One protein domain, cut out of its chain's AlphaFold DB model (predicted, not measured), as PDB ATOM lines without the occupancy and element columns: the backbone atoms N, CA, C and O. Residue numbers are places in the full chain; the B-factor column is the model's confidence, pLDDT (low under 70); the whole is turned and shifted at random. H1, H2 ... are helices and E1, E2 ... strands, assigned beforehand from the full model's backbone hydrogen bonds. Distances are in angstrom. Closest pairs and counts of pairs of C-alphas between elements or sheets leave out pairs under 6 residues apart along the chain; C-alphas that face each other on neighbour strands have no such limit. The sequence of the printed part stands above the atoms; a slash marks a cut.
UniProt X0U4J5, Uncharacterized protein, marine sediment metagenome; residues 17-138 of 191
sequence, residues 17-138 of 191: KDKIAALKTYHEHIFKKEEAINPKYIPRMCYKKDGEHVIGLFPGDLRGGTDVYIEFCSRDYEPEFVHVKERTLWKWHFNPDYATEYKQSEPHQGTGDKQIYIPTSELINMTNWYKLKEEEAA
ATOM      1  N   LYS A  17     116.895 109.188 100.313       89.62
ATOM      2  CA  LYS A  17     118.155 109.752 100.813       89.62
ATOM      3  C   LYS A  17     119.141 110.078  99.688       89.62
ATOM      4  O   LYS A  17     119.788 111.116  99.752       89.62
ATOM      5  N   ASP A  18     119.208 109.236  98.661       92.25
ATOM      6  CA  ASP A  18     120.132 109.409  97.538       92.25
ATOM      7  C   ASP A  18     119.697 110.592  96.661       92.25
ATOM      8  O   ASP A  18     120.532 111.388  96.236       92.25
ATOM      9  N   LYS A  19     118.380 110.773  96.467       91.31
ATOM     10  CA  LYS A  19     117.831 111.953  95.776       91.31
ATOM     11  C   LYS A  19     118.184 113.246  96.512       91.31
ATOM     12  O   LYS A  19     118.714 114.169  95.903       91.31
ATOM     13  N   ILE A  20     117.944 113.295  97.823       93.19
ATOM     14  CA  ILE A  20     118.250 114.473  98.649       93.19
ATOM     15  C   ILE A  20     119.754 114.774  98.636       93.19
ATOM     16  O   ILE A  20     120.142 115.934  98.524       93.19
ATOM     17  N   ALA A  21     120.600 113.744  98.714       94.00
ATOM     18  CA  ALA A  21     122.047 113.910  98.627       94.00
ATOM     19  C   ALA A  21     122.466 114.508  97.276       94.00
ATOM     20  O   ALA A  21     123.236 115.463  97.255       94.00
ATOM     21  N   ALA A  22     121.904 114.024  96.163       93.25
ATOM     22  CA  ALA A  22     122.186 114.565  94.836       93.25
ATOM     23  C   ALA A  22     121.757 116.036  94.690       93.25
ATOM     24  O   ALA A  22     122.474 116.830  94.076       93.25
ATOM     25  N   LEU A  23     120.612 116.417  95.270       93.69
ATOM     26  CA  LEU A  23     120.180 117.815  95.314       93.69
ATOM     27  C   LEU A  23     121.151 118.677  96.137       93.69
ATOM     28  O   LEU A  23     121.592 119.727  95.676       93.69
ATOM     29  N   LYS A  24     121.569 118.196  97.316       95.19
ATOM     30  CA  LYS A  24     122.552 118.888  98.162       95.19
ATOM     31  C   LYS A  24     123.894 119.070  97.443       95.19
ATOM     32  O   LYS A  24     124.455 120.162  97.490       95.19
ATOM     33  N   THR A  25     124.388 118.034  96.763       95.06
ATOM     34  CA  THR A  25     125.675 118.063  96.049       95.06
ATOM     35  C   THR A  25     125.700 119.103  94.934       95.06
ATOM     36  O   THR A  25     126.709 119.780  94.751       95.06
ATOM     37  N   TYR A  26     124.578 119.313  94.239       94.06
ATOM     38  CA  TYR A  26     124.475 120.366  93.225       94.06
ATOM     39  C   TYR A  26     124.827 121.760  93.790       94.06
ATOM     40  O   TYR A  26     125.517 122.546  93.139       94.06
ATOM     41  N   HIS A  27     124.432 122.046  95.034       95.12
ATOM     42  CA  HIS A  27     124.645 123.343  95.693       95.12
ATOM     43  C   HIS A  27     125.956 123.457  96.480       95.12
ATOM     44  O   HIS A  27     126.205 124.487  97.106       95.12
ATOM     45  N   GLU A  28     126.840 122.453  96.432       94.31
ATOM     46  CA  GLU A  28     128.124 122.473  97.155       94.31
ATOM     47  C   GLU A  28     128.976 123.705  96.857       94.31
ATOM     48  O   GLU A  28     129.662 124.216  97.739       94.31
ATOM     49  N   HIS A  29     128.921 124.208  95.625       94.19
ATOM     50  CA  HIS A  29     129.636 125.414  95.228       94.19
ATOM     51  C   HIS A  29     129.157 126.662  95.988       94.19
ATOM     52  O   HIS A  29     129.980 127.510  96.323       94.19
ATOM     53  N   ILE A  30     127.862 126.763  96.310       94.75
ATOM     54  CA  ILE A  30     127.301 127.856  97.118       94.75
ATOM     55  C   ILE A  30     127.672 127.659  98.587       94.75
ATOM     56  O   ILE A  30     128.143 128.593  99.227       94.75
ATOM     57  N   PHE A  31     127.551 126.435  99.112       95.38
ATOM     58  CA  PHE A  31     127.916 126.141 100.502       95.38
ATOM     59  C   PHE A  31     129.387 126.433 100.809       95.38
ATOM     60  O   PHE A  31     129.697 126.919 101.892       95.38
ATOM     61  N   LYS A  32     130.286 126.180  99.849       94.44
ATOM     62  CA  LYS A  32     131.707 126.536  99.958       94.44
ATOM     63  C   LYS A  32     131.921 128.050 100.023       94.44
ATOM     64  O   LYS A  32     132.753 128.490 100.804       94.44
ATOM     65  N   LYS A  33     131.175 128.836  99.236       93.69
ATOM     66  CA  LYS A  33     131.248 130.311  99.247       93.69
ATOM     67  C   LYS A  33     130.679 130.929 100.525       93.69
ATOM     68  O   LYS A  33     131.096 132.016 100.901       93.69
ATOM     69  N   GLU A  34     129.720 130.257 101.148       92.44
ATOM     70  CA  GLU A  34     129.101 130.664 102.416       92.44
ATOM     71  C   GLU A  34     129.883 130.138 103.635       92.44
ATOM     72  O   GLU A  34     129.486 130.369 104.770       92.44
ATOM     73  N   GLU A  35     130.976 129.395 103.410       92.25
ATOM     74  CA  GLU A  35     131.792 128.761 104.458       92.25
ATOM     75  C   GLU A  35     130.971 127.859 105.402       92.25
ATOM     76  O   GLU A  35     131.317 127.624 106.561       92.25
ATOM     77  N   ALA A  36     129.870 127.294 104.895       89.06
ATOM     78  CA  ALA A  36     128.962 126.467 105.673       89.06
ATOM     79  C   ALA A  36     129.541 125.052 105.860       89.06
ATOM     80  O   ALA A  36     129.408 124.172 105.004       89.06
ATOM     81  N   ILE A  37     130.170 124.812 107.013       83.12
ATOM     82  CA  ILE A  37     130.702 123.503 107.414       83.12
ATOM     83  C   ILE A  37     129.522 122.639 107.888       83.12
ATOM     84  O   ILE A  37     129.124 122.691 109.044       83.12
ATOM     85  N   ASN A  38     128.940 121.855 106.978       89.12
ATOM     86  CA  ASN A  38     127.733 121.033 107.179       89.12
ATOM     87  C   ASN A  38     126.399 121.818 107.224       89.12
ATOM     88  O   ASN A  38     125.723 121.863 108.253       89.12
ATOM     89  N   PRO A  39     125.962 122.378 106.081       93.69
ATOM     90  CA  PRO A  39     124.718 123.131 106.000       93.69
ATOM     91  C   PRO A  39     123.508 122.223 106.247       93.69
ATOM     92  O   PRO A  39     123.415 121.110 105.697       93.69
ATOM     93  N   LYS A  40     122.552 122.732 107.033       95.69
ATOM     94  CA  LYS A  40     121.247 122.104 107.233       95.69
ATOM     95  C   LYS A  40     120.412 122.294 105.972       95.69
ATOM     96  O   LYS A  40     119.807 123.336 105.769       95.69
ATOM     97  N   TYR A  41     120.440 121.291 105.103       96.44
ATOM     98  CA  TYR A  41     119.772 121.323 103.806       96.44
ATOM     99  C   TYR A  41     118.474 120.513 103.842       96.44
ATOM    100  O   TYR A  41     118.500 119.320 104.155       96.44
ATOM    101  N   ILE A  42     117.353 121.161 103.527       95.75
ATOM    102  CA  ILE A  42     116.010 120.583 103.592       95.75
ATOM    103  C   ILE A  42     115.249 120.940 102.307       95.75
ATOM    104  O   ILE A  42     114.715 122.043 102.198       95.75
ATOM    105  N   PRO A  43     115.165 120.027 101.325       95.31
ATOM    106  CA  PRO A  43     114.352 120.251 100.136       95.31
ATOM    107  C   PRO A  43     112.859 120.126 100.489       95.31
ATOM    108  O   PRO A  43     112.446 119.176 101.169       95.31
ATOM    109  N   ARG A  44     112.050 121.111 100.078       94.50
ATOM    110  CA  ARG A  44     110.625 121.225 100.437       94.50
ATOM    111  C   ARG A  44     109.793 121.791  99.296       94.50
ATOM    112  O   ARG A  44     110.281 122.585  98.505       94.50
ATOM    113  N   MET A  45     108.509 121.444  99.282       93.00
ATOM    114  CA  MET A  45     107.542 122.084  98.390       93.00
ATOM    115  C   MET A  45     107.258 123.514  98.856       93.00
ATOM    116  O   MET A  45     107.026 123.745 100.048       93.00
ATOM    117  N   CYS A  46     107.212 124.437  97.900       92.62
ATOM    118  CA  CYS A  46     106.609 125.753  98.067       92.62
ATOM    119  C   CYS A  46     105.168 125.684  97.559       92.62
ATOM    120  O   CYS A  46     104.907 125.156  96.480       92.62
ATOM    121  N   TYR A  47     104.212 126.198  98.324       92.44
ATOM    122  CA  TYR A  47     102.816 126.209  97.897       92.44
ATOM    123  C   TYR A  47     102.080 127.428  98.433       92.44
ATOM    124  O   TYR A  47     102.520 128.093  99.369       92.44
ATOM    125  N   LYS A  48     100.944 127.733  97.807       93.44
ATOM    126  CA  LYS A  48     100.123 128.879  98.177       93.44
ATOM    127  C   LYS A  48      99.183 128.509  99.324       93.44
ATOM    128  O   LYS A  48      98.399 127.568  99.198       93.44
ATOM    129  N   LYS A  49      99.229 129.273 100.414       91.62
ATOM    130  CA  LYS A  49      98.325 129.173 101.561       91.62
ATOM    131  C   LYS A  49      97.861 130.572 101.960       91.62
ATOM    132  O   LYS A  49      98.666 131.487 102.030       91.62
ATOM    133  N   ASP A  50      96.559 130.748 102.169       91.12
ATOM    134  CA  ASP A  50      95.953 132.037 102.547       91.12
ATOM    135  C   ASP A  50      96.334 133.217 101.625       91.12
ATOM    136  O   ASP A  50      96.390 134.366 102.049       91.12
ATOM    137  N   GLY A  51      96.603 132.941 100.344       91.44
ATOM    138  CA  GLY A  51      97.010 133.959  99.371       91.44
ATOM    139  C   GLY A  51      98.522 134.187  99.252       91.44
ATOM    140  O   GLY A  51      98.940 134.810  98.278       91.44
ATOM    141  N   GLU A  52      99.330 133.624 100.149       93.38
ATOM    142  CA  GLU A  52     100.785 133.798 100.220       93.38
ATOM    143  C   GLU A  52     101.534 132.495  99.891       93.38
ATOM    144  O   GLU A  52     101.032 131.397 100.132       93.38
ATOM    145  N   HIS A  53     102.728 132.600  99.306       94.38
ATOM    146  CA  HIS A  53     103.603 131.446  99.096       94.38
ATOM    147  C   HIS A  53     104.374 131.138 100.378       94.38
ATOM    148  O   HIS A  53     105.052 132.004 100.932       94.38
ATOM    149  N   VAL A  54     104.271 129.896 100.841       95.88
ATOM    150  CA  VAL A  54     104.882 129.445 102.090       95.88
ATOM    151  C   VAL A  54     105.591 128.111 101.904       95.88
ATOM    152  O   VAL A  54     105.276 127.319 101.009       95.88
ATOM    153  N   ILE A  55     106.518 127.840 102.815       95.69
ATOM    154  CA  ILE A  55     107.082 126.514 103.048       95.69
ATOM    155  C   ILE A  55     106.636 126.003 104.419       95.69
ATOM    156  O   ILE A  55     106.495 126.768 105.372       95.69
ATOM    157  N   GLY A  56     106.405 124.695 104.526       95.12
ATOM    158  CA  GLY A  56     106.098 124.041 105.797       95.12
ATOM    159  C   GLY A  56     107.332 123.353 106.369       95.12
ATOM    160  O   GLY A  56     107.816 122.384 105.778       95.12
ATOM    161  N   LEU A  57     107.813 123.815 107.523       95.31
ATOM    162  CA  LEU A  57     108.900 123.178 108.271       95.31
ATOM    163  C   LEU A  57     108.386 122.619 109.595       95.31
ATOM    164  O   LEU A  57     107.500 123.191 110.223       95.31
ATOM    165  N   PHE A  58     108.930 121.488 110.035       94.19
ATOM    166  CA  PHE A  58     108.598 120.956 111.357       94.19
ATOM    167  C   PHE A  58     109.480 121.602 112.438       94.19
ATOM    168  O   PHE A  58     110.618 121.967 112.157       94.19
ATOM    169  N   PRO A  59     109.048 121.664 113.709       92.62
ATOM    170  CA  PRO A  59     109.896 122.154 114.801       92.62
ATOM    171  C   PRO A  59     111.261 121.441 114.905       92.62
ATOM    172  O   PRO A  59     112.264 122.038 115.293       92.62
ATOM    173  N   GLY A  60     111.338 120.160 114.521       92.00
ATOM    174  CA  GLY A  60     112.609 119.428 114.417       92.00
ATOM    175  C   GLY A  60     113.542 119.961 113.317       92.00
ATOM    176  O   GLY A  60     114.762 120.010 113.505       92.00
ATOM    177  N   ASP A  61     112.972 120.443 112.210       92.69
ATOM    178  CA  ASP A  61     113.692 121.058 111.088       92.69
ATOM    179  C   ASP A  61     114.302 122.414 111.477       92.69
ATOM    180  O   ASP A  61     115.287 122.831 110.878       92.69
ATOM    181  N   LEU A  62     113.797 123.066 112.526       92.69
ATOM    182  CA  LEU A  62     114.280 124.367 113.013       92.69
ATOM    183  C   LEU A  62     115.145 124.263 114.276       92.69
ATOM    184  O   LEU A  62     115.780 125.223 114.706       92.69
ATOM    185  N   ARG A  63     115.219 123.070 114.875       87.62
ATOM    186  CA  ARG A  63     116.055 122.818 116.051       87.62
ATOM    187  C   ARG A  63     117.543 122.958 115.718       87.62
ATOM    188  O   ARG A  63     117.994 122.497 114.668       87.62
ATOM    189  N   GLY A  64     118.308 123.506 116.658       87.31
ATOM    190  CA  GLY A  64     119.770 123.567 116.584       87.31
ATOM    191  C   GLY A  64     120.347 124.943 116.265       87.31
ATOM    192  O   GLY A  64     121.556 125.026 116.100       87.31
ATOM    193  N   GLY A  65     119.526 125.996 116.189       91.69
ATOM    194  CA  GLY A  65     120.026 127.375 116.139       91.69
ATOM    195  C   GLY A  65     120.854 127.708 114.900       91.69
ATOM    196  O   GLY A  65     121.799 128.480 114.990       91.69
ATOM    197  N   THR A  66     120.562 127.061 113.772       94.00
ATOM    198  CA  THR A  66     121.344 127.175 112.536       94.00
ATOM    199  C   THR A  66     120.454 127.530 111.362       94.00
ATOM    200  O   THR A  66     119.281 127.154 111.321       94.00
ATOM    201  N   ASP A  67     121.044 128.238 110.403       96.25
ATOM    202  CA  ASP A  67     120.394 128.591 109.149       96.25
ATOM    203  C   ASP A  67     119.972 127.339 108.377       96.25
ATOM    204  O   ASP A  67     120.670 126.317 108.360       96.25
ATOM    205  N   VAL A  68     118.828 127.441 107.704       96.75
ATOM    206  CA  VAL A  68     118.257 126.348 106.919       96.75
ATOM    207  C   VAL A  68     118.355 126.692 105.441       96.75
ATOM    208  O   VAL A  68     117.881 127.734 104.993       96.75
ATOM    209  N   TYR A  69     118.952 125.789 104.672       97.25
ATOM    210  CA  TYR A  69     119.085 125.897 103.227       97.25
ATOM    211  C   TYR A  69     118.033 125.035 102.544       97.25
ATOM    212  O   TYR A  69     117.856 123.866 102.886       97.25
ATOM    213  N   ILE A  70     117.329 125.612 101.580       96.56
ATOM    214  CA  ILE A  70     116.092 125.056 101.045       96.56
ATOM    215  C   ILE A  70     116.140 125.145  99.529       96.56
ATOM    216  O   ILE A  70     116.454 126.181  98.958       96.56
ATOM    217  N   GLU A  71     115.809 124.047  98.868       95.19
ATOM    218  CA  GLU A  71     115.508 124.038  97.442       95.19
ATOM    219  C   GLU A  71     114.046 123.659  97.280       95.19
ATOM    220  O   GLU A  71     113.560 122.738  97.949       95.19
ATOM    221  N   PHE A  72     113.348 124.374  96.402       94.69
ATOM    222  CA  PHE A  72     111.970 124.039  96.089       94.69
ATOM    223  C   PHE A  72     111.931 122.794  95.211       94.69
ATOM    224  O   PHE A  72     112.512 122.751  94.125       94.69
ATOM    225  N   CYS A  73     111.269 121.761  95.711       93.50
ATOM    226  CA  CYS A  73     111.125 120.487  95.030       93.50
ATOM    227  C   CYS A  73     109.713 119.951  95.208       93.50
ATOM    228  O   CYS A  73     109.071 120.243  96.213       93.50
ATOM    229  N   SER A  74     109.293 119.076  94.300       90.38
ATOM    230  CA  SER A  74     108.056 118.319  94.423       90.38
ATOM    231  C   SER A  74     108.109 117.341  95.602       90.38
ATOM    232  O   SER A  74     109.154 117.103  96.221       90.38
ATOM    233  N   ARG A  75     106.975 116.690  95.881       87.44
ATOM    234  CA  ARG A  75     106.882 115.612  96.879       87.44
ATOM    235  C   ARG A  75     107.865 114.461  96.618       87.44
ATOM    236  O   ARG A  75     108.294 113.809  97.568       87.44
ATOM    237  N   ASP A  76     108.237 114.236  95.360       88.38
ATOM    238  CA  ASP A  76     109.134 113.159  94.932       88.38
ATOM    239  C   ASP A  76     110.610 113.585  94.848       88.38
ATOM    240  O   ASP A  76     111.452 112.819  94.352       88.38
ATOM    241  N   TYR A  77     110.932 114.769  95.390       89.44
ATOM    242  CA  TYR A  77     112.256 115.398  95.382       89.44
ATOM    243  C   TYR A  77     112.772 115.706  93.975       89.44
ATOM    244  O   TYR A  77     113.971 115.633  93.704       89.44
ATOM    245  N   GLU A  78     111.858 116.046  93.072       89.81
ATOM    246  CA  GLU A  78     112.206 116.590  91.765       89.81
ATOM    247  C   GLU A  78     112.271 118.116  91.876       89.81
ATOM    248  O   GLU A  78     111.328 118.707  92.405       89.81
ATOM    249  N   PRO A  79     113.362 118.771  91.442       88.69
ATOM    250  CA  PRO A  79     113.469 120.224  91.516       88.69
ATOM    251  C   PRO A  79     112.322 120.905  90.776       88.69
ATOM    252  O   PRO A  79     112.002 120.540  89.641       88.69
ATOM    253  N   GLU A  80     111.725 121.917  91.394       82.31
ATOM    254  CA  GLU A  80     110.681 122.698  90.747       82.31
ATOM    255  C   GLU A  80     111.300 123.810  89.899       82.31
ATOM    256  O   GLU A  80     111.877 124.769  90.405       82.31
ATOM    257  N   PHE A  81     111.129 123.699  88.583       70.12
ATOM    258  CA  PHE A  81     111.533 124.726  87.615       70.12
ATOM    259  C   PHE A  81     110.398 125.706  87.279       70.12
ATOM    260  O   PHE A  81     110.538 126.540  86.390       70.12
ATOM    261  N   VAL A  82     109.258 125.617  87.980       57.50
ATOM    262  CA  VAL A  82     108.030 126.376  87.666       57.50
ATOM    263  C   VAL A  82     108.275 127.890  87.665       57.50
ATOM    264  O   VAL A  82     107.646 128.617  86.900       57.50
ATOM    265  N   HIS A  83     109.227 128.363  88.471       52.56
ATOM    266  CA  HIS A  83     109.543 129.786  88.605       52.56
ATOM    267  C   HIS A  83     110.958 130.164  88.144       52.56
ATOM    268  O   HIS A  83     111.267 131.353  88.083       52.56
ATOM    269  N   VAL A  84     111.825 129.195  87.814       61.31
ATOM    270  CA  VAL A  84     113.245 129.455  87.521       61.31
ATOM    271  C   VAL A  84     113.787 128.474  86.475       61.31
ATOM    272  O   VAL A  84     113.496 127.283  86.518       61.31
ATOM    273  N   LYS A  85     114.624 128.965  85.547       75.12
ATOM    274  CA  LYS A  85     115.296 128.148  84.509       75.12
ATOM    275  C   LYS A  85     116.350 127.181  85.070       75.12
ATOM    276  O   LYS A  85     116.836 126.316  84.351       75.12
ATOM    277  N   GLU A  86     116.722 127.347  86.333       84.31
ATOM    278  CA  GLU A  86     117.793 126.627  87.011       84.31
ATOM    279  C   GLU A  86     117.408 126.348  88.466       84.31
ATOM    280  O   GLU A  86     116.536 127.004  89.042       84.31
ATOM    281  N   ARG A  87     118.093 125.384  89.079       90.38
ATOM    282  CA  ARG A  87     117.906 125.063  90.495       90.38
ATOM    283  C   ARG A  87     118.354 126.232  91.359       90.38
ATOM    284  O   ARG A  87     119.475 126.715  91.215       90.38
ATOM    285  N   THR A  88     117.489 126.637  92.281       92.12
ATOM    286  CA  THR A  88     117.711 127.793  93.154       92.12
ATOM    287  C   THR A  88     117.841 127.347  94.599       92.12
ATOM    288  O   THR A  88     117.007 126.585  95.092       92.12
ATOM    289  N   LEU A  89     118.870 127.850  95.277       95.31
ATOM    290  CA  LEU A  89     119.058 127.669  96.705       95.31
ATOM    291  C   LEU A  89     118.541 128.888  97.460       95.31
ATOM    292  O   LEU A  89     118.967 130.021  97.222       95.31
ATOM    293  N   TRP A  90     117.673 128.623  98.417       96.38
ATOM    294  CA  TRP A  90     117.145 129.591  99.357       96.38
ATOM    295  C   TRP A  90     117.786 129.390 100.721       96.38
ATOM    296  O   TRP A  90     118.106 128.266 101.108       96.38
ATOM    297  N   LYS A  91     117.958 130.478 101.462       97.12
ATOM    298  CA  LYS A  91     118.428 130.466 102.843       97.12
ATOM    299  C   LYS A  91     117.377 131.124 103.721       97.12
ATOM    300  O   LYS A  91     116.976 132.255 103.467       97.12
ATOM    301  N   TRP A  92     116.956 130.412 104.754       97.38
ATOM    302  CA  TRP A  92     116.211 130.979 105.866       97.38
ATOM    303  C   TRP A  92     117.170 131.189 107.035       97.38
ATOM    304  O   TRP A  92     117.870 130.251 107.438       97.38
ATOM    305  N   HIS A  93     117.230 132.417 107.545       96.06
ATOM    306  CA  HIS A  93     118.058 132.733 108.701       96.06
ATOM    307  C   HIS A  93     117.385 132.242 109.979       96.06
ATOM    308  O   HIS A  93     116.172 132.381 110.130       96.06
ATOM    309  N   PHE A  94     118.160 131.665 110.895       95.31
ATOM    310  CA  PHE A  94     117.591 131.160 112.136       95.31
ATOM    311  C   PHE A  94     116.949 132.279 112.966       95.31
ATOM    312  O   PHE A  94     117.616 133.225 113.379       95.31
ATOM    313  N   ASN A  95     115.664 132.109 113.274       94.12
ATOM    314  CA  ASN A  95     114.913 132.968 114.178       94.12
ATOM    315  C   ASN A  95     114.575 132.210 115.478       94.12
ATOM    316  O   ASN A  95     113.793 131.264 115.407       94.12
ATOM    317  N   PRO A  96     115.099 132.591 116.658       94.50
ATOM    318  CA  PRO A  96     114.779 131.939 117.934       94.50
ATOM    319  C   PRO A  96     113.282 131.893 118.269       94.50
ATOM    320  O   PRO A  96     112.827 130.933 118.896       94.50
ATOM    321  N   ASP A  97     112.523 132.887 117.810       94.75
ATOM    322  CA  ASP A  97     111.111 133.091 118.139       94.75
ATOM    323  C   ASP A  97     110.162 132.512 117.072       94.75
ATOM    324  O   ASP A  97     108.951 132.760 117.089       94.75
ATOM    325  N   TYR A  98     110.684 131.652 116.182       93.62
ATOM    326  CA  TYR A  98     109.922 131.042 115.084       93.62
ATOM    327  C   TYR A  98     108.613 130.377 115.549       93.62
ATOM    328  O   TYR A  98     107.640 130.292 114.803       93.62
ATOM    329  N   ALA A  99     108.575 129.844 116.773       90.44
ATOM    330  CA  ALA A  99     107.427 129.086 117.263       90.44
ATOM    331  C   ALA A  99     106.211 129.981 117.546       90.44
ATOM    332  O   ALA A  99     105.076 129.508 117.456       90.44
ATOM    333  N   THR A 100     106.450 131.244 117.902       93.06
ATOM    334  CA  THR A 100     105.414 132.227 118.246       93.06
ATOM    335  C   THR A 100     105.120 133.196 117.114       93.06
ATOM    336  O   THR A 100     103.992 133.668 117.011       93.06
ATOM    337  N   GLU A 101     106.113 133.496 116.278       93.81
ATOM    338  CA  GLU A 101     105.983 134.477 115.199       93.81
ATOM    339  C   GLU A 101     105.186 133.938 114.007       93.81
ATOM    340  O   GLU A 101     104.313 134.618 113.465       93.81
ATOM    341  N   TYR A 102     105.444 132.689 113.621       94.44
ATOM    342  CA  TYR A 102     104.848 132.102 112.430       94.44
ATOM    343  C   TYR A 102     103.555 131.343 112.723       94.44
ATOM    344  O   TYR A 102     103.368 130.710 113.768       94.44
ATOM    345  N   LYS A 103     102.667 131.322 111.725       94.44
ATOM    346  CA  LYS A 103     101.439 130.522 111.769       94.44
ATOM    347  C   LYS A 103     101.778 129.033 111.775       94.44
ATOM    348  O   LYS A 103     102.596 128.566 110.981       94.44
ATOM    349  N   GLN A 104     101.083 128.272 112.614       94.25
ATOM    350  CA  GLN A 104     101.215 126.818 112.678       94.25
ATOM    351  C   GLN A 104     100.051 126.121 111.968       94.25
ATOM    352  O   GLN A 104      98.953 126.664 111.844       94.25
ATOM    353  N   SER A 105     100.289 124.906 111.482       92.81
ATOM    354  CA  SER A 105      99.241 124.032 110.969       92.81
ATOM    355  C   SER A 105      98.415 123.438 112.098       92.81
ATOM    356  O   SER A 105      98.885 123.280 113.229       92.81
ATOM    357  N   GLU A 106      97.215 122.992 111.742       92.25
ATOM    358  CA  GLU A 106      96.515 122.014 112.562       92.25
ATOM    359  C   GLU A 106      97.382 120.752 112.727       92.25
ATOM    360  O   GLU A 106      98.144 120.408 111.808       92.25
ATOM    361  N   PRO A 107      97.304 120.069 113.881       92.25
ATOM    362  CA  PRO A 107      98.016 118.820 114.103       92.25
ATOM    363  C   PRO A 107      97.663 117.787 113.033       92.25
ATOM    364  O   PRO A 107      96.491 117.591 112.697       92.25
ATOM    365  N   HIS A 108      98.666 117.075 112.521       88.69
ATOM    366  CA  HIS A 108      98.404 115.951 111.633       88.69
ATOM    367  C   HIS A 108      97.606 114.864 112.368       88.69
ATOM    368  O   HIS A 108      97.995 114.441 113.453       88.69
ATOM    369  N   GLN A 109      96.523 114.368 111.760       83.44
ATOM    370  CA  GLN A 109      95.580 113.443 112.409       83.44
ATOM    371  C   GLN A 109      96.226 112.147 112.932       83.44
ATOM    372  O   GLN A 109      95.750 111.593 113.917       83.44
ATOM    373  N   GLY A 110      97.298 111.665 112.292       84.12
ATOM    374  CA  GLY A 110      97.989 110.436 112.702       84.12
ATOM    375  C   GLY A 110      99.164 110.642 113.663       84.12
ATOM    376  O   GLY A 110      99.370 109.830 114.559       84.12
ATOM    377  N   THR A 111      99.941 111.710 113.482       86.06
ATOM    378  CA  THR A 111     101.227 111.900 114.187       86.06
ATOM    379  C   THR A 111     101.160 113.001 115.245       86.06
ATOM    380  O   THR A 111     101.993 113.045 116.141       86.06
ATOM    381  N   GLY A 112     100.177 113.902 115.161       87.88
ATOM    382  CA  GLY A 112     100.083 115.094 116.007       87.88
ATOM    383  C   GLY A 112     101.072 116.205 115.639       87.88
ATOM    384  O   GLY A 112     101.047 117.270 116.254       87.88
ATOM    385  N   ASP A 113     101.918 115.989 114.629       89.69
ATOM    386  CA  ASP A 113     102.925 116.956 114.204       89.69
ATOM    387  C   ASP A 113     102.284 118.217 113.622       89.69
ATOM    388  O   ASP A 113     101.343 118.152 112.824       89.69
ATOM    389  N   LYS A 114     102.847 119.368 113.993       93.81
ATOM    390  CA  LYS A 114     102.485 120.681 113.455       93.81
ATOM    391  C   LYS A 114     103.588 121.190 112.542       93.81
ATOM    392  O   LYS A 114     104.770 121.076 112.865       93.81
ATOM    393  N   GLN A 115     103.194 121.775 111.422       93.56
ATOM    394  CA  GLN A 115     104.092 122.511 110.542       93.56
ATOM    395  C   GLN A 115     104.064 123.989 110.902       93.56
ATOM    396  O   GLN A 115     103.014 124.534 111.224       93.56
ATOM    397  N   ILE A 116     105.215 124.631 110.815       95.38
ATOM    398  CA  ILE A 116     105.386 126.071 110.926       95.38
ATOM    399  C   ILE A 116     105.487 126.608 109.501       95.38
ATOM    400  O   ILE A 116     106.291 126.108 108.707       95.38
ATOM    401  N   TYR A 117     104.634 127.575 109.167       96.12
ATOM    402  CA  TYR A 117     104.589 128.170 107.837       96.12
ATOM    403  C   TYR A 117     105.483 129.390 107.769       96.12
ATOM    404  O   TYR A 117     105.178 130.415 108.373       96.12
ATOM    405  N   ILE A 118     106.559 129.268 107.000       96.38
ATOM    406  CA  ILE A 118     107.489 130.366 106.756       96.38
ATOM    407  C   ILE A 118     107.154 130.972 105.391       96.38
ATOM    408  O   ILE A 118     107.141 130.235 104.394       96.38
ATOM    409  N   PRO A 119     106.872 132.281 105.323       96.19
ATOM    410  CA  PRO A 119     106.694 132.994 104.066       96.19
ATOM    411  C   PRO A 119     107.927 132.895 103.168       96.19
ATOM    412  O   PRO A 119     109.061 133.054 103.619       96.19
ATOM    413  N   THR A 120     107.733 132.691 101.864       94.62
ATOM    414  CA  THR A 120     108.868 132.686 100.924       94.62
ATOM    415  C   THR A 120     109.516 134.057 100.757       94.62
ATOM    416  O   THR A 120     110.643 134.137 100.284       94.62
ATOM    417  N   SER A 121     108.812 135.128 101.123       94.38
ATOM    418  CA  SER A 121     109.308 136.509 101.120       94.38
ATOM    419  C   SER A 121     110.469 136.735 102.095       94.38
ATOM    420  O   SER A 121     111.289 137.616 101.855       94.38
ATOM    421  N   GLU A 122     110.579 135.925 103.150       95.00
ATOM    422  CA  GLU A 122     111.684 135.981 104.117       95.00
ATOM    423  C   GLU A 122     112.910 135.173 103.682       95.00
ATOM    424  O   GLU A 122     113.979 135.263 104.288       95.00
ATOM    425  N   LEU A 123     112.771 134.355 102.637       96.25
ATOM    426  CA  LEU A 123     113.856 133.523 102.151       96.25
ATOM    427  C   LEU A 123     114.819 134.342 101.293       96.25
ATOM    428  O   LEU A 123     114.432 135.018 100.340       96.25
ATOM    429  N   ILE A 124     116.110 134.202 101.573       96.19
ATOM    430  CA  ILE A 124     117.173 134.836 100.799       96.19
ATOM    431  C   ILE A 124     117.512 133.938  99.610       96.19
ATOM    432  O   ILE A 124     117.887 132.777  99.785       96.19
ATOM    433  N   ASN A 125     117.411 134.471  98.392       95.00
ATOM    434  CA  ASN A 125     117.826 133.764  97.183       95.00
ATOM    435  C   ASN A 125     119.360 133.774  97.063       95.00
ATOM    436  O   ASN A 125     119.946 134.729  96.550       95.00
ATOM    437  N   MET A 126     120.011 132.704  97.519       94.62
ATOM    438  CA  MET A 126     121.474 132.602  97.534       94.62
ATOM    439  C   MET A 126     122.051 132.471  96.126       94.62
ATOM    440  O   MET A 126     123.104 133.034  95.836       94.62
ATOM    441  N   THR A 127     121.363 131.753  95.236       92.38
ATOM    442  CA  THR A 127     121.810 131.591  93.846       92.38
ATOM    443  C   THR A 127     121.894 132.944  93.144       92.38
ATOM    444  O   THR A 127     122.929 133.268  92.567       92.38
ATOM    445  N   ASN A 128     120.851 133.768  93.252       92.12
ATOM    446  CA  ASN A 128     120.839 135.109  92.678       92.12
ATOM    447  C   ASN A 128     121.839 136.042  93.380       92.12
ATOM    448  O   ASN A 128     122.568 136.773  92.721       92.12
ATOM    449  N   TRP A 129     121.931 135.972  94.711       91.75
ATOM    450  CA  TRP A 129     122.881 136.768  95.492       91.75
ATOM    451  C   TRP A 129     124.330 136.601  95.017       91.75
ATOM    452  O   TRP A 129     125.041 137.586  94.820       91.75
ATOM    453  N   TYR A 130     124.772 135.361  94.790       91.06
ATOM    454  CA  TYR A 130     126.128 135.116  94.298       91.06
ATOM    455  C   TYR A 130     126.309 135.447  92.821       91.06
ATOM    456  O   TYR A 130     127.398 135.880  92.458       91.06
ATOM    457  N   LYS A 131     125.271 135.304  91.989       90.19
ATOM    458  CA  LYS A 131     125.319 135.774  90.597       90.19
ATOM    459  C   LYS A 131     125.545 137.276  90.515       90.19
ATOM    460  O   LYS A 131     126.457 137.703  89.822       90.19
ATOM    461  N   LEU A 132     124.790 138.054  91.287       89.88
ATOM    462  CA  LEU A 132     124.956 139.507  91.345       89.88
ATOM    463  C   LEU A 132     126.352 139.891  91.844       89.88
ATOM    464  O   LEU A 132     127.004 140.733  91.240       89.88
ATOM    465  N   LYS A 133     126.866 139.220  92.885       89.94
ATOM    466  CA  LYS A 133     128.244 139.446  93.357       89.94
ATOM    467  C   LYS A 133     129.302 139.125  92.302       89.94
ATOM    468  O   LYS A 133     130.323 139.805  92.236       89.94
ATOM    469  N   GLU A 134     129.099 138.074  91.514       87.62
ATOM    470  CA  GLU A 134     130.003 137.720  90.416       87.62
ATOM    471  C   GLU A 134     129.931 138.735  89.279       87.62
ATOM    472  O   GLU A 134     130.973 139.132  88.771       87.62
ATOM    473  N   GLU A 135     128.736 139.203  88.924       86.69
ATOM    474  CA  GLU A 135     128.538 140.266  87.936       86.69
ATOM    475  C   GLU A 135     129.147 141.595  88.399       86.69
ATOM    476  O   GLU A 135     129.809 142.257  87.610       86.69
ATOM    477  N   GLU A 136     129.025 141.963  89.677       83.06
ATOM    478  CA  GLU A 136     129.693 143.134  90.264       83.06
ATOM    479  C   GLU A 136     131.221 142.989  90.286       83.06
ATOM    480  O   GLU A 136     131.950 143.962  90.087       83.06
ATOM    481  N   ALA A 137     131.730 141.778  90.524       81.19
ATOM    482  CA  ALA A 137     133.162 141.500  90.504       81.19
ATOM    483  C   ALA A 137     133.737 141.451  89.077       81.19
ATOM    484  O   ALA A 137     134.903 141.806  88.881       81.19
ATOM    485  N   ALA A 138     132.937 140.994  88.110       76.62
ATOM    486  CA  ALA A 138     133.275 140.886  86.693       76.62
ATOM    487  C   ALA A 138     132.994 142.173  85.913       76.62
ATOM    488  O   ALA A 138     133.573 142.369  84.841       76.62
TER     489      ALA A 138
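Overview. This is residues 17 to 138 of the 191 residues of an uncharacterized protein of marine sediment metagenome (UniProt X0U4J5). A small, twisted sheet of three strands, E1, E2 and E5, makes one side of an elongated body, and the hairpin of E3 and E4 runs through the middle, with residues 40 to 41 pairing along E3 and residues 124 to 125 along E4. H2 and the first turns of H5 meet on the side of the hairpin away from the sheet, and residues 131 to 138 of H5 stick out there as an arm. The printed part has 122 residues, under half of them in named elements, in the order H1, H2, E1, E2, H3, E3, E4, H4, E5, H5; the class is mixed, helices and strands. Both sheets, E1 - E2 - E5 and E3 - E4, are antiparallel. The whole is compact, with a radius of gyration of the C-alphas of 15.0 A and spans of 51 by 31 by 30 A.

Along the chain. E2, residues 52 to 57, is 15.6 A long; E1 is residues 46 to 49, 9.6 A, and E5 residues 116 to 119, 9.8 A. E3, residues 68 to 71, and E4, residues 89 to 92, are 10.1 A each. H1, residues 17 to 26, is 14.5 A long and begins with C-alpha 17 at (118.155, 109.752, 100.813). H2 is residues 28 to 33, 8.7 A; H3, residues 59 to 62, and H4, residues 98 to 101, are 5.2 A each. H5, residues 126 to 138, is 18.0 A long and ends with C-alpha 138 at (133.275, 140.886, 86.693).

Arrangement. The sheet E1 - E2 - E5 is only just strongly twisted, its C-alphas up to 4.5 A off the best plane. In the hairpin E1 and E2, N 49 and O 52 are within hydrogen-bond range at 2.8 A; between E2 and E5, N 116 and O 57 are 2.8 A apart. H4 only grazes this sheet, with residues 98 to 101; the closest C-alphas of H4 and E5, Ala 99 and Ile 116, are 7.3 A apart. H3 is not on it, and is close to but not clearly touching H4. E2 and E3 are apart. In the hairpin E3 and E4, N 70 and O 90 are 2.8 A apart. The closest C-alphas of E4 and H5, Leu 89 and Met 126, are 5.6 A apart. H5, with residues 126 to 130 alone, only just touches H2, with 3 pairs of C-alphas within 8 A; the closest, Ile 30 and Thr 127, are 7.4 A apart. H1 and H2 meet only through their link. H1, H2 and H5 have every O i to N i+4 pair within hydrogen-bond range; H3 and H4 are too short for such a pair.

Size, cuts and confidence. The C-alphas farthest apart, Gly 110 and Ala 138, are 53.4 A apart. The printed part has no cut. The links H2 to E1, E3 to E4 and H4 to E5 are long. Mean pLDDT of the printed part is 91.2; residues 82 to 84 are under 70.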